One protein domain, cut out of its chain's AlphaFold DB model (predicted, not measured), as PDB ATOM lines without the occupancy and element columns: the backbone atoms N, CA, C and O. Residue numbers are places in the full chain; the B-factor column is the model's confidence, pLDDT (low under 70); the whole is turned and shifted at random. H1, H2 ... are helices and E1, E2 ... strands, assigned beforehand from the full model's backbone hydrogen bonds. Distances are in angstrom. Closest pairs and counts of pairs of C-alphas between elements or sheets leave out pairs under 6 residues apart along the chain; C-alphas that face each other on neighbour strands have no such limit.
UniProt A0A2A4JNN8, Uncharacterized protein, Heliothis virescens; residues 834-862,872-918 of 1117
ATOM      1  N   VAL A 834     116.351  98.910  86.047       60.78
ATOM      2  CA  VAL A 834     115.954  98.437  87.385       60.78
ATOM      3  C   VAL A 834     114.445  98.582  87.621       60.78
ATOM      4  O   VAL A 834     113.916  99.689  87.757       60.78
ATOM      5  N   LEU A 835     113.770  97.437  87.736       62.81
ATOM      6  CA  LEU A 835     112.357  97.324  88.084       62.81
ATOM      7  C   LEU A 835     112.152  97.701  89.560       62.81
ATOM      8  O   LEU A 835     112.611  97.000  90.460       62.81
ATOM      9  N   LYS A 836     111.442  98.801  89.828       74.88
ATOM     10  CA  LYS A 836     111.148  99.276  91.190       74.88
ATOM     11  C   LYS A 836     109.665  99.140  91.500       74.88
ATOM     12  O   LYS A 836     108.826  99.715  90.801       74.88
ATOM     13  N   ARG A 837     109.334  98.413  92.570       76.12
ATOM     14  CA  ARG A 837     107.972  98.383  93.116       76.12
ATOM     15  C   ARG A 837     107.678  99.709  93.819       76.12
ATOM     16  O   ARG A 837     108.489 100.190  94.601       76.12
ATOM     17  N   THR A 838     106.537 100.297  93.496       68.88
ATOM     18  CA  THR A 838     106.035 101.557  94.056       68.88
ATOM     19  C   THR A 838     105.178 101.300  95.297       68.88
ATOM     20  O   THR A 838     104.754 100.170  95.544       68.88
ATOM     21  N   GLU A 839     104.894 102.351  96.065       68.75
ATOM     22  CA  GLU A 839     104.082 102.286  97.292       68.75
ATOM     23  C   GLU A 839     102.641 101.804  97.037       68.75
ATOM     24  O   GLU A 839     102.065 101.116  97.872       68.75
ATOM     25  N   SER A 840     102.092 102.053  95.841       69.94
ATOM     26  CA  SER A 840     100.804 101.502  95.381       69.94
ATOM     27  C   SER A 840     100.867 100.012  94.996       69.94
ATOM     28  O   SER A 840      99.917  99.467  94.438       69.94
ATOM     29  N   GLY A 841     102.003  99.347  95.229       71.88
ATOM     30  CA  GLY A 841     102.253  97.947  94.893       71.88
ATOM     31  C   GLY A 841     102.595  97.685  93.422       71.88
ATOM     32  O   GLY A 841     103.040  96.576  93.117       71.88
ATOM     33  N   GLN A 842     102.434  98.679  92.542       72.44
ATOM     34  CA  GLN A 842     102.662  98.599  91.092       72.44
ATOM     35  C   GLN A 842     104.159  98.570  90.753       72.44
ATOM     36  O   GLN A 842     104.969  99.179  91.456       72.44
ATOM     37  N   TYR A 843     104.541  97.929  89.648       71.19
ATOM     38  CA  TYR A 843     105.932  97.898  89.191       71.19
ATOM     39  C   TYR A 843     106.223  99.020  88.186       71.19
ATOM     40  O   TYR A 843     105.480  99.250  87.232       71.19
ATOM     41  N   SER A 844     107.325  99.733  88.405       72.44
ATOM     42  CA  SER A 844     107.777 100.864  87.590       72.44
ATOM     43  C   SER A 844     109.157 100.596  86.998       72.44
ATOM     44  O   SER A 844     110.006  99.976  87.642       72.44
ATOM     45  N   ILE A 845     109.385 101.078  85.775       74.38
ATOM     46  CA  ILE A 845     110.685 101.025  85.104       74.38
ATOM     47  C   ILE A 845     111.097 102.462  84.786       74.38
ATOM     48  O   ILE A 845     110.553 103.113  83.890       74.38
ATOM     49  N   VAL A 846     112.082 102.966  85.529       71.00
ATOM     50  CA  VAL A 846     112.657 104.295  85.291       71.00
ATOM     51  C   VAL A 846     113.698 104.176  84.179       71.00
ATOM     52  O   VAL A 846     114.892 104.044  84.432       71.00
ATOM     53  N   LEU A 847     113.229 104.189  82.929       70.38
ATOM     54  CA  LEU A 847     114.110 104.220  81.764       70.38
ATOM     55  C   LEU A 847     114.959 105.497  81.770       70.38
ATOM     56  O   LEU A 847     114.433 106.605  81.914       70.38
ATOM     57  N   ASN A 848     116.265 105.348  81.536       76.75
ATOM     58  CA  ASN A 848     117.131 106.493  81.273       76.75
ATOM     59  C   ASN A 848     116.722 107.184  79.950       76.75
ATOM     60  O   ASN A 848     115.911 106.673  79.173       76.75
ATOM     61  N   LYS A 849     117.281 108.367  79.677       75.69
ATOM     62  CA  LYS A 849     116.909 109.198  78.516       75.69
ATOM     63  C   LYS A 849     117.063 108.485  77.163       75.69
ATOM     64  O   LYS A 849     116.317 108.788  76.230       75.69
ATOM     65  N   GLU A 850     118.007 107.561  77.053       74.56
ATOM     66  CA  GLU A 850     118.358 106.862  75.817       74.56
ATOM     67  C   GLU A 850     117.525 105.590  75.658       74.56
ATOM     68  O   GLU A 850     116.867 105.432  74.630       74.56
ATOM     69  N   SER A 851     117.397 104.779  76.713       73.31
ATOM     70  CA  SER A 851     116.464 103.645  76.766       73.31
ATOM     71  C   SER A 851     115.014 104.089  76.527       73.31
ATOM     72  O   SER A 851     114.267 103.413  75.829       73.31
ATOM     73  N   LYS A 852     114.616 105.268  77.029       74.56
ATOM     74  CA  LYS A 852     113.303 105.889  76.777       74.56
ATOM     75  C   LYS A 852     113.109 106.263  75.305       74.56
ATOM     76  O   LYS A 852     112.026 106.048  74.766       74.56
ATOM     77  N   LYS A 853     114.146 106.783  74.640       76.56
ATOM     78  CA  LYS A 853     114.120 107.069  73.195       76.56
ATOM     79  C   LYS A 853     114.039 105.772  72.380       76.56
ATOM     80  O   LYS A 853     113.223 105.691  71.469       76.56
ATOM     81  N   ALA A 854     114.838 104.763  72.728       73.75
ATOM     82  CA  ALA A 854     114.813 103.453  72.082       73.75
ATOM     83  C   ALA A 854     113.438 102.780  72.227       73.75
ATOM     84  O   ALA A 854     112.850 102.384  71.226       73.75
ATOM     85  N   PHE A 855     112.874 102.746  73.439       77.38
ATOM     86  CA  PHE A 855     111.542 102.193  73.697       77.38
ATOM     87  C   PHE A 855     110.445 102.896  72.884       77.38
ATOM     88  O   PHE A 855     109.625 102.223  72.268       77.38
ATOM     89  N   ILE A 856     110.441 104.237  72.838       74.62
ATOM     90  CA  ILE A 856     109.458 104.991  72.041       74.62
ATOM     91  C   ILE A 856     109.607 104.670  70.548       74.62
ATOM     92  O   ILE A 856     108.597 104.426  69.893       74.62
ATOM     93  N   ASN A 857     110.835 104.604  70.025       74.50
ATOM     94  CA  ASN A 857     111.083 104.230  68.632       74.50
ATOM     95  C   ASN A 857     110.593 102.802  68.322       74.50
ATOM     96  O   ASN A 857     109.925 102.599  67.312       74.50
ATOM     97  N   SER A 858     110.881 101.821  69.184       74.00
ATOM     98  CA  SER A 858     110.442 100.430  68.998       74.00
ATOM     99  C   SER A 858     108.923 100.277  69.106       74.00
ATOM    100  O   SER A 858     108.327  99.539  68.326       74.00
ATOM    101  N   LEU A 859     108.281 101.007  70.025       73.69
ATOM    102  CA  LEU A 859     106.823 101.044  70.155       73.69
ATOM    103  C   LEU A 859     106.166 101.692  68.927       73.69
ATOM    104  O   LEU A 859     105.191 101.157  68.409       73.69
ATOM    105  N   GLN A 860     106.711 102.807  68.432       72.06
ATOM    106  CA  GLN A 860     106.268 103.422  67.178       72.06
ATOM    107  C   GLN A 860     106.418 102.448  66.008       72.06
ATOM    108  O   GLN A 860     105.465 102.262  65.260       72.06
ATOM    109  N   HIS A 861     107.568 101.780  65.886       71.06
ATOM    110  CA  HIS A 861     107.805 100.807  64.825       71.06
ATOM    111  C   HIS A 861     106.771  99.671  64.860       71.06
ATOM    112  O   HIS A 861     106.066  99.479  63.872       71.06
ATOM    113  N   TYR A 862     106.591  99.025  66.017       66.81
ATOM    114  CA  TYR A 862     105.603  97.962  66.236       66.81
ATOM    115  C   TYR A 862     104.173  98.384  65.846       66.81
ATOM    116  O   TYR A 862     103.476  97.648  65.148       66.81
ATOM    117  N   PRO A 872      94.599  98.397  72.353       65.38
ATOM    118  CA  PRO A 872      93.811  99.508  72.876       65.38
ATOM    119  C   PRO A 872      94.695 100.566  73.551       65.38
ATOM    120  O   PRO A 872      95.077 100.433  74.714       65.38
ATOM    121  N   ILE A 873      94.994 101.643  72.820       73.31
ATOM    122  CA  ILE A 873      95.640 102.845  73.351       73.31
ATOM    123  C   ILE A 873      94.546 103.828  73.773       73.31
ATOM    124  O   ILE A 873      93.769 104.307  72.950       73.31
ATOM    125  N   ARG A 874      94.496 104.157  75.065       77.50
ATOM    126  CA  ARG A 874      93.634 105.207  75.622       77.50
ATOM    127  C   ARG A 874      94.490 106.313  76.220       77.50
ATOM    128  O   ARG A 874      95.566 106.049  76.754       77.50
ATOM    129  N   ARG A 875      94.002 107.552  76.166       79.50
ATOM    130  CA  ARG A 875      94.623 108.688  76.855       79.50
ATOM    131  C   ARG A 875      93.730 109.143  78.003       79.50
ATOM    132  O   ARG A 875      92.529 109.305  77.802       79.50
ATOM    133  N   SER A 876      94.293 109.319  79.193       77.44
ATOM    134  CA  SER A 876      93.560 109.844  80.348       77.44
ATOM    135  C   SER A 876      93.341 111.357  80.232       77.44
ATOM    136  O   SER A 876      94.049 112.047  79.495       77.44
ATOM    137  N   HIS A 877      92.416 111.903  81.028       70.06
ATOM    138  CA  HIS A 877      92.247 113.356  81.167       70.06
ATOM    139  C   HIS A 877      93.494 114.046  81.759       70.06
ATOM    140  O   HIS A 877      93.766 115.196  81.435       70.06
ATOM    141  N   SER A 878      94.312 113.326  82.539       74.44
ATOM    142  CA  SER A 878      95.645 113.756  82.999       74.44
ATOM    143  C   SER A 878      96.739 113.680  81.911       74.44
ATOM    144  O   SER A 878      97.911 113.940  82.180       74.44
ATOM    145  N   GLY A 879      96.377 113.330  80.671       74.00
ATOM    146  CA  GLY A 879      97.263 113.307  79.505       74.00
ATOM    147  C   GLY A 879      98.156 112.067  79.382       74.00
ATOM    148  O   GLY A 879      98.940 111.996  78.430       74.00
ATOM    149  N   GLU A 880      98.024 111.109  80.301       81.81
ATOM    150  CA  GLU A 880      98.778 109.852  80.373       81.81
ATOM    151  C   GLU A 880      98.310 108.878  79.284       81.81
ATOM    152  O   GLU A 880      97.129 108.847  78.942       81.81
ATOM    153  N   ILE A 881      99.219 108.064  78.751       77.31
ATOM    154  CA  ILE A 881      98.917 107.058  77.725       77.31
ATOM    155  C   ILE A 881      98.843 105.690  78.403       77.31
ATOM    156  O   ILE A 881      99.799 105.276  79.053       77.31
ATOM    157  N   ILE A 882      97.722 104.991  78.245       79.38
ATOM    158  CA  ILE A 882      97.492 103.644  78.773       79.38
ATOM    159  C   ILE A 882      97.325 102.700  77.585       79.38
ATOM    160  O   ILE A 882      96.447 102.899  76.746       79.38
ATOM    161  N   ILE A 883      98.177 101.682  77.521       81.00
ATOM    162  CA  ILE A 883      98.191 100.652  76.482       81.00
ATOM    163  C   ILE A 883      97.753  99.342  77.134       81.00
ATOM    164  O   ILE A 883      98.490  98.778  77.946       81.00
ATOM    165  N   SER A 884      96.548  98.866  76.824       76.31
ATOM    166  CA  SER A 884      96.053  97.593  77.357       76.31
ATOM    167  C   SER A 884      96.763  96.416  76.688       76.31
ATOM    168  O   SER A 884      96.819  96.345  75.464       76.31
ATOM    169  N   LEU A 885      97.270  95.472  77.487       71.12
ATOM    170  CA  LEU A 885      97.958  94.262  77.011       71.12
ATOM    171  C   LEU A 885      97.014  93.043  76.936       71.12
ATOM    172  O   LEU A 885      97.456  91.897  76.874       71.12
ATOM    173  N   THR A 886      95.701  93.275  76.974       65.81
ATOM    174  CA  THR A 886      94.668  92.249  76.813       65.81
ATOM    175  C   THR A 886      94.570  91.768  75.367       65.81
ATOM    176  O   THR A 886      94.540  92.562  74.430       65.81
ATOM    177  N   LYS A 887      94.445  90.449  75.184       57.78
ATOM    178  CA  LYS A 887      94.025  89.850  73.908       57.78
ATOM    179  C   LYS A 887      92.504  90.010  73.778       57.78
ATOM    180  O   LYS A 887      91.797  89.769  74.752       57.78
ATOM    181  N   ASN A 888      92.006  90.398  72.601       52.00
ATOM    182  CA  ASN A 888      90.611  90.820  72.359       52.00
ATOM    183  C   ASN A 888      89.550  89.687  72.391       52.00
ATOM    184  O   ASN A 888      88.548  89.761  71.687       52.00
ATOM    185  N   ASN A 889      89.742  88.642  73.201       50.22
ATOM    186  CA  ASN A 889      88.807  87.524  73.339       50.22
ATOM    187  C   ASN A 889      88.151  87.583  74.730       50.22
ATOM    188  O   ASN A 889      88.831  87.804  75.731       50.22
ATOM    189  N   GLU A 890      86.838  87.365  74.796       55.50
ATOM    190  CA  GLU A 890      85.938  87.759  75.902       55.50
ATOM    191  C   GLU A 890      86.039  86.888  77.185       55.50
ATOM    192  O   GLU A 890      85.039  86.567  77.825       55.50
ATOM    193  N   GLY A 891      87.248  86.465  77.580       54.44
ATOM    194  CA  GLY A 891      87.458  85.407  78.574       54.44
ATOM    195  C   GLY A 891      88.650  85.585  79.522       54.44
ATOM    196  O   GLY A 891      89.652  84.892  79.389       54.44
ATOM    197  N   LYS A 892      88.472  86.401  80.570       54.66
ATOM    198  CA  LYS A 892      89.120  86.240  81.896       54.66
ATOM    199  C   LYS A 892      90.666  86.263  81.976       54.66
ATOM    200  O   LYS A 892      91.224  85.617  82.859       54.66
ATOM    201  N   ALA A 893      91.370  87.021  81.129       53.78
ATOM    202  CA  ALA A 893      92.829  87.185  81.240       53.78
ATOM    203  C   ALA A 893      93.302  88.642  81.035       53.78
ATOM    204  O   ALA A 893      93.777  89.021  79.963       53.78
ATOM    205  N   ASN A 894      93.212  89.458  82.091       58.28
ATOM    206  CA  ASN A 894      93.814  90.796  82.136       58.28
ATOM    207  C   ASN A 894      95.335  90.700  82.360       58.28
ATOM    208  O   ASN A 894      95.812  90.857  83.479       58.28
ATOM    209  N   TYR A 895      96.115  90.467  81.300       60.47
ATOM    210  CA  TYR A 895      97.585  90.384  81.394       60.47
ATOM    211  C   TYR A 895      98.259  91.667  81.919       60.47
ATOM    212  O   TYR A 895      99.384  91.613  82.412       60.47
ATOM    213  N   GLY A 896      97.572  92.810  81.832       72.56
ATOM    214  CA  GLY A 896      97.982  94.085  82.416       72.56
ATOM    215  C   GLY A 896      97.788  95.266  81.466       72.56
ATOM    216  O   GLY A 896      97.180  95.150  80.399       72.56
ATOM    217  N   SER A 897      98.332  96.421  81.844       79.81
ATOM    218  CA  SER A 897      98.459  97.586  80.964       79.81
ATOM    219  C   SER A 897      99.776  98.323  81.195       79.81
ATOM    220  O   SER A 897     100.304  98.361  82.307       79.81
ATOM    221  N   LEU A 898     100.321  98.915  80.134       83.31
ATOM    222  CA  LEU A 898     101.504  99.765  80.197       83.31
ATOM    223  C   LEU A 898     101.056 101.229  80.237       83.31
ATOM    224  O   LEU A 898     100.386 101.706  79.321       83.31
ATOM    225  N   LYS A 899     101.415 101.940  81.309       84.69
ATOM    226  CA  LYS A 899     101.048 103.340  81.553       84.69
ATOM    227  C   LYS A 899     102.274 104.245  81.411       84.69
ATOM    228  O   LYS A 899     103.264 104.069  82.118       84.69
ATOM    229  N   ILE A 900     102.179 105.240  80.532       84.06
ATOM    230  CA  ILE A 900     103.187 106.280  80.298       84.06
ATOM    231  C   ILE A 900     102.633 107.611  80.823       84.06
ATOM    232  O   ILE A 900     101.612 108.097  80.337       84.06
ATOM    233  N   THR A 901     103.288 108.209  81.817       80.00
ATOM    234  CA  THR A 901     102.859 109.496  82.401       80.00
ATOM    235  C   THR A 901     103.213 110.693  81.513       80.00
ATOM    236  O   THR A 901     103.980 110.573  80.561       80.00
ATOM    237  N   SER A 902     102.726 111.889  81.857       73.75
ATOM    238  CA  SER A 902     103.132 113.157  81.224       73.75
ATOM    239  C   SER A 902     104.628 113.476  81.397       73.75
ATOM    240  O   SER A 902     105.256 114.000  80.479       73.75
ATOM    241  N   SER A 903     105.240 113.074  82.519       74.12
ATOM    242  CA  SER A 903     106.705 113.052  82.702       74.12
ATOM    243  C   SER A 903     107.413 111.989  81.839       74.12
ATOM    244  O   SER A 903     108.632 112.023  81.638       74.12
ATOM    245  N   GLY A 904     106.660 111.036  81.290       68.94
ATOM    246  CA  GLY A 904     107.150 109.900  80.519       68.94
ATOM    247  C   GLY A 904     107.933 108.894  81.363       68.94
ATOM    248  O   GLY A 904     108.926 108.352  80.878       68.94
ATOM    249  N   ASN A 905     107.540 108.691  82.618       76.44
ATOM    250  CA  ASN A 905     107.889 107.476  83.353       76.44
ATOM    251  C   ASN A 905     106.996 106.338  82.835       76.44
ATOM    252  O   ASN A 905     105.867 106.598  82.411       76.44
ATOM    253  N   ILE A 906     107.486 105.096  82.873       75.81
ATOM    254  CA  ILE A 906     106.741 103.929  82.392       75.81
ATOM    255  C   ILE A 906     106.449 102.983  83.559       75.81
ATOM    256  O   ILE A 906     107.341 102.589  84.313       75.81
ATOM    257  N   TYR A 907     105.177 102.624  83.696       77.44
ATOM    258  CA  TYR A 907     104.645 101.748  84.733       77.44
ATOM    259  C   TYR A 907     104.001 100.533  84.073       77.44
ATOM    260  O   TYR A 907     103.271 100.675  83.089       77.44
ATOM    261  N   VAL A 908     104.254  99.346  84.618       78.94
ATOM    262  CA  VAL A 908     103.616  98.100  84.186       78.94
ATOM    263  C   VAL A 908     102.588  97.727  85.247       78.94
ATOM    264  O   VAL A 908     102.917  97.293  86.352       78.94
ATOM    265  N   LEU A 909     101.323  97.964  84.913       75.88
ATOM    266  CA  LEU A 909     100.175  97.710  85.769       75.88
ATOM    267  C   LEU A 909      99.715  96.269  85.542       75.88
ATOM    268  O   LEU A 909      98.947  95.995  84.619       75.88
ATOM    269  N   ILE A 910     100.219  95.353  86.364       75.81
ATOM    270  CA  ILE A 910      99.752  93.964  86.426       75.81
ATOM    271  C   ILE A 910      98.608  93.904  87.442       75.81
ATOM    272  O   ILE A 910      98.710  94.506  88.513       75.81
ATOM    273  N   ASP A 911      97.532  93.195  87.105       70.00
ATOM    274  CA  ASP A 911      96.394  93.005  88.002       70.00
ATOM    275  C   ASP A 911      96.815  92.207  89.252       70.00
ATOM    276  O   ASP A 911      97.558  91.222  89.164       70.00
ATOM    277  N   GLU A 912      96.349  92.620  90.431       69.38
ATOM    278  CA  GLU A 912      96.708  91.952  91.681       69.38
ATOM    279  C   GLU A 912      96.129  90.530  91.738       69.38
ATOM    280  O   GLU A 912      96.727  89.654  92.362       69.38
ATOM    281  N   GLU A 913      95.013  90.263  91.048       69.31
ATOM    282  CA  GLU A 913      94.464  88.908  90.919       69.31
ATOM    283  C   GLU A 913      95.402  87.979  90.135       69.31
ATOM    284  O   GLU A 913      95.610  86.837  90.544       69.31
ATOM    285  N   VAL A 914      96.062  88.479  89.083       69.44
ATOM    286  CA  VAL A 914      97.050  87.710  88.305       69.44
ATOM    287  C   VAL A 914      98.291  87.410  89.147       69.44
ATOM    288  O   VAL A 914      98.772  86.276  89.150       69.44
ATOM    289  N   ILE A 915      98.777  88.383  89.927       69.88
ATOM    290  CA  ILE A 915      99.891  88.173  90.870       69.88
ATOM    291  C   ILE A 915      99.495  87.151  91.949       69.88
ATOM    292  O   ILE A 915     100.271  86.244  92.268       69.88
ATOM    293  N   LYS A 916      98.272  87.250  92.486       74.12
ATOM    294  CA  LYS A 916      97.729  86.294  93.461       74.12
ATOM    295  C   LYS A 916      97.652  84.888  92.869       74.12
ATOM    296  O   LYS A 916      98.122  83.961  93.523       74.12
ATOM    297  N   ASP A 917      97.149  84.712  91.654       69.81
ATOM    298  CA  ASP A 917      97.028  83.394  91.018       69.81
ATOM    299  C   ASP A 917      98.381  82.787  90.630       69.81
ATOM    300  O   ASP A 917      98.591  81.597  90.876       69.81
ATOM    301  N   MET A 918      99.346  83.589  90.167       63.59
ATOM    302  CA  MET A 918     100.742  83.144  90.037       63.59
ATOM    303  C   MET A 918     101.308  82.670  91.386       63.59
ATOM    304  O   MET A 918     101.918  81.602  91.462       63.59
TER     305      MET A 918
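AT A GLANCE: This is residues 834 to 862 and 872 to 918 of the 1117 residues of an uncharacterized protein of Heliothis virescens (UniProt A0A2A4JNN8). A twisted sheet of six short strands makes the body, and neither face of it is covered by a named helix. H1 sits off one end of the strands, where its residues 856 to 862 stick out free, while H2 and the long loop of residues 885 to 896 extend beyond the other end. The 76 printed residues run E1 E2 H1 E3 E4 E5 E6 H2, of mixed class; the sheet's order is E1 - E2 - E6 - E5 - E4 - E3, all antiparallel. The whole is only just compact, close to loose, with a radius of gyration of the C-alphas of 13.4 A and spans of 36 by 28 by 25 A.

IN THESE COORDINATES: E1 is residues 835 to 837, from C-alpha 835 at (112.357, 97.324, 88.084), and E2 is 843 to 845. H1, residues 849 to 862, is 20.1 A long. E3 is 873 to 875. E4, 881 to 884, and E5, 897 to 900, are each 9.9 A long; E6, 906 to 909, is 9.7 A. H2, residues 912 to 918, is 9.8 A long and ends at C-alpha 918, (100.742, 83.144, 90.037).

HOW THE PARTS SIT: E3 E4 E5 E6 form a meander, each strand the antiparallel neighbour of the one before. N 874 and O 882 of the E3 and E4 hairpin are 2.9 A apart, N 883 and O 898 of E4 and E5 2.8 A, and N 899 and O 907 of E5 and E6 2.9 A. E2 is the antiparallel neighbour of E6, with N 845 and O 906 within hydrogen-bond range at 2.9 A, and of the edge strand E1, with N 844 and O 836 within hydrogen-bond range at 2.8 A. H1 and H2 are apart, and neither is on the sheet. In both helices every O i to N i+4 pair is within hydrogen-bond range.

THE WHOLE: The farthest C-alphas, of Lys 849 and Gly 891, are 37.9 A apart. Residues 863 to 871 are cut out, with C-alphas 862 and 872 13.6 A apart. E4 to E5 is a long link. The mean pLDDT of the printed part is 71.5; 24 residues are under 70, among them 886 to 895.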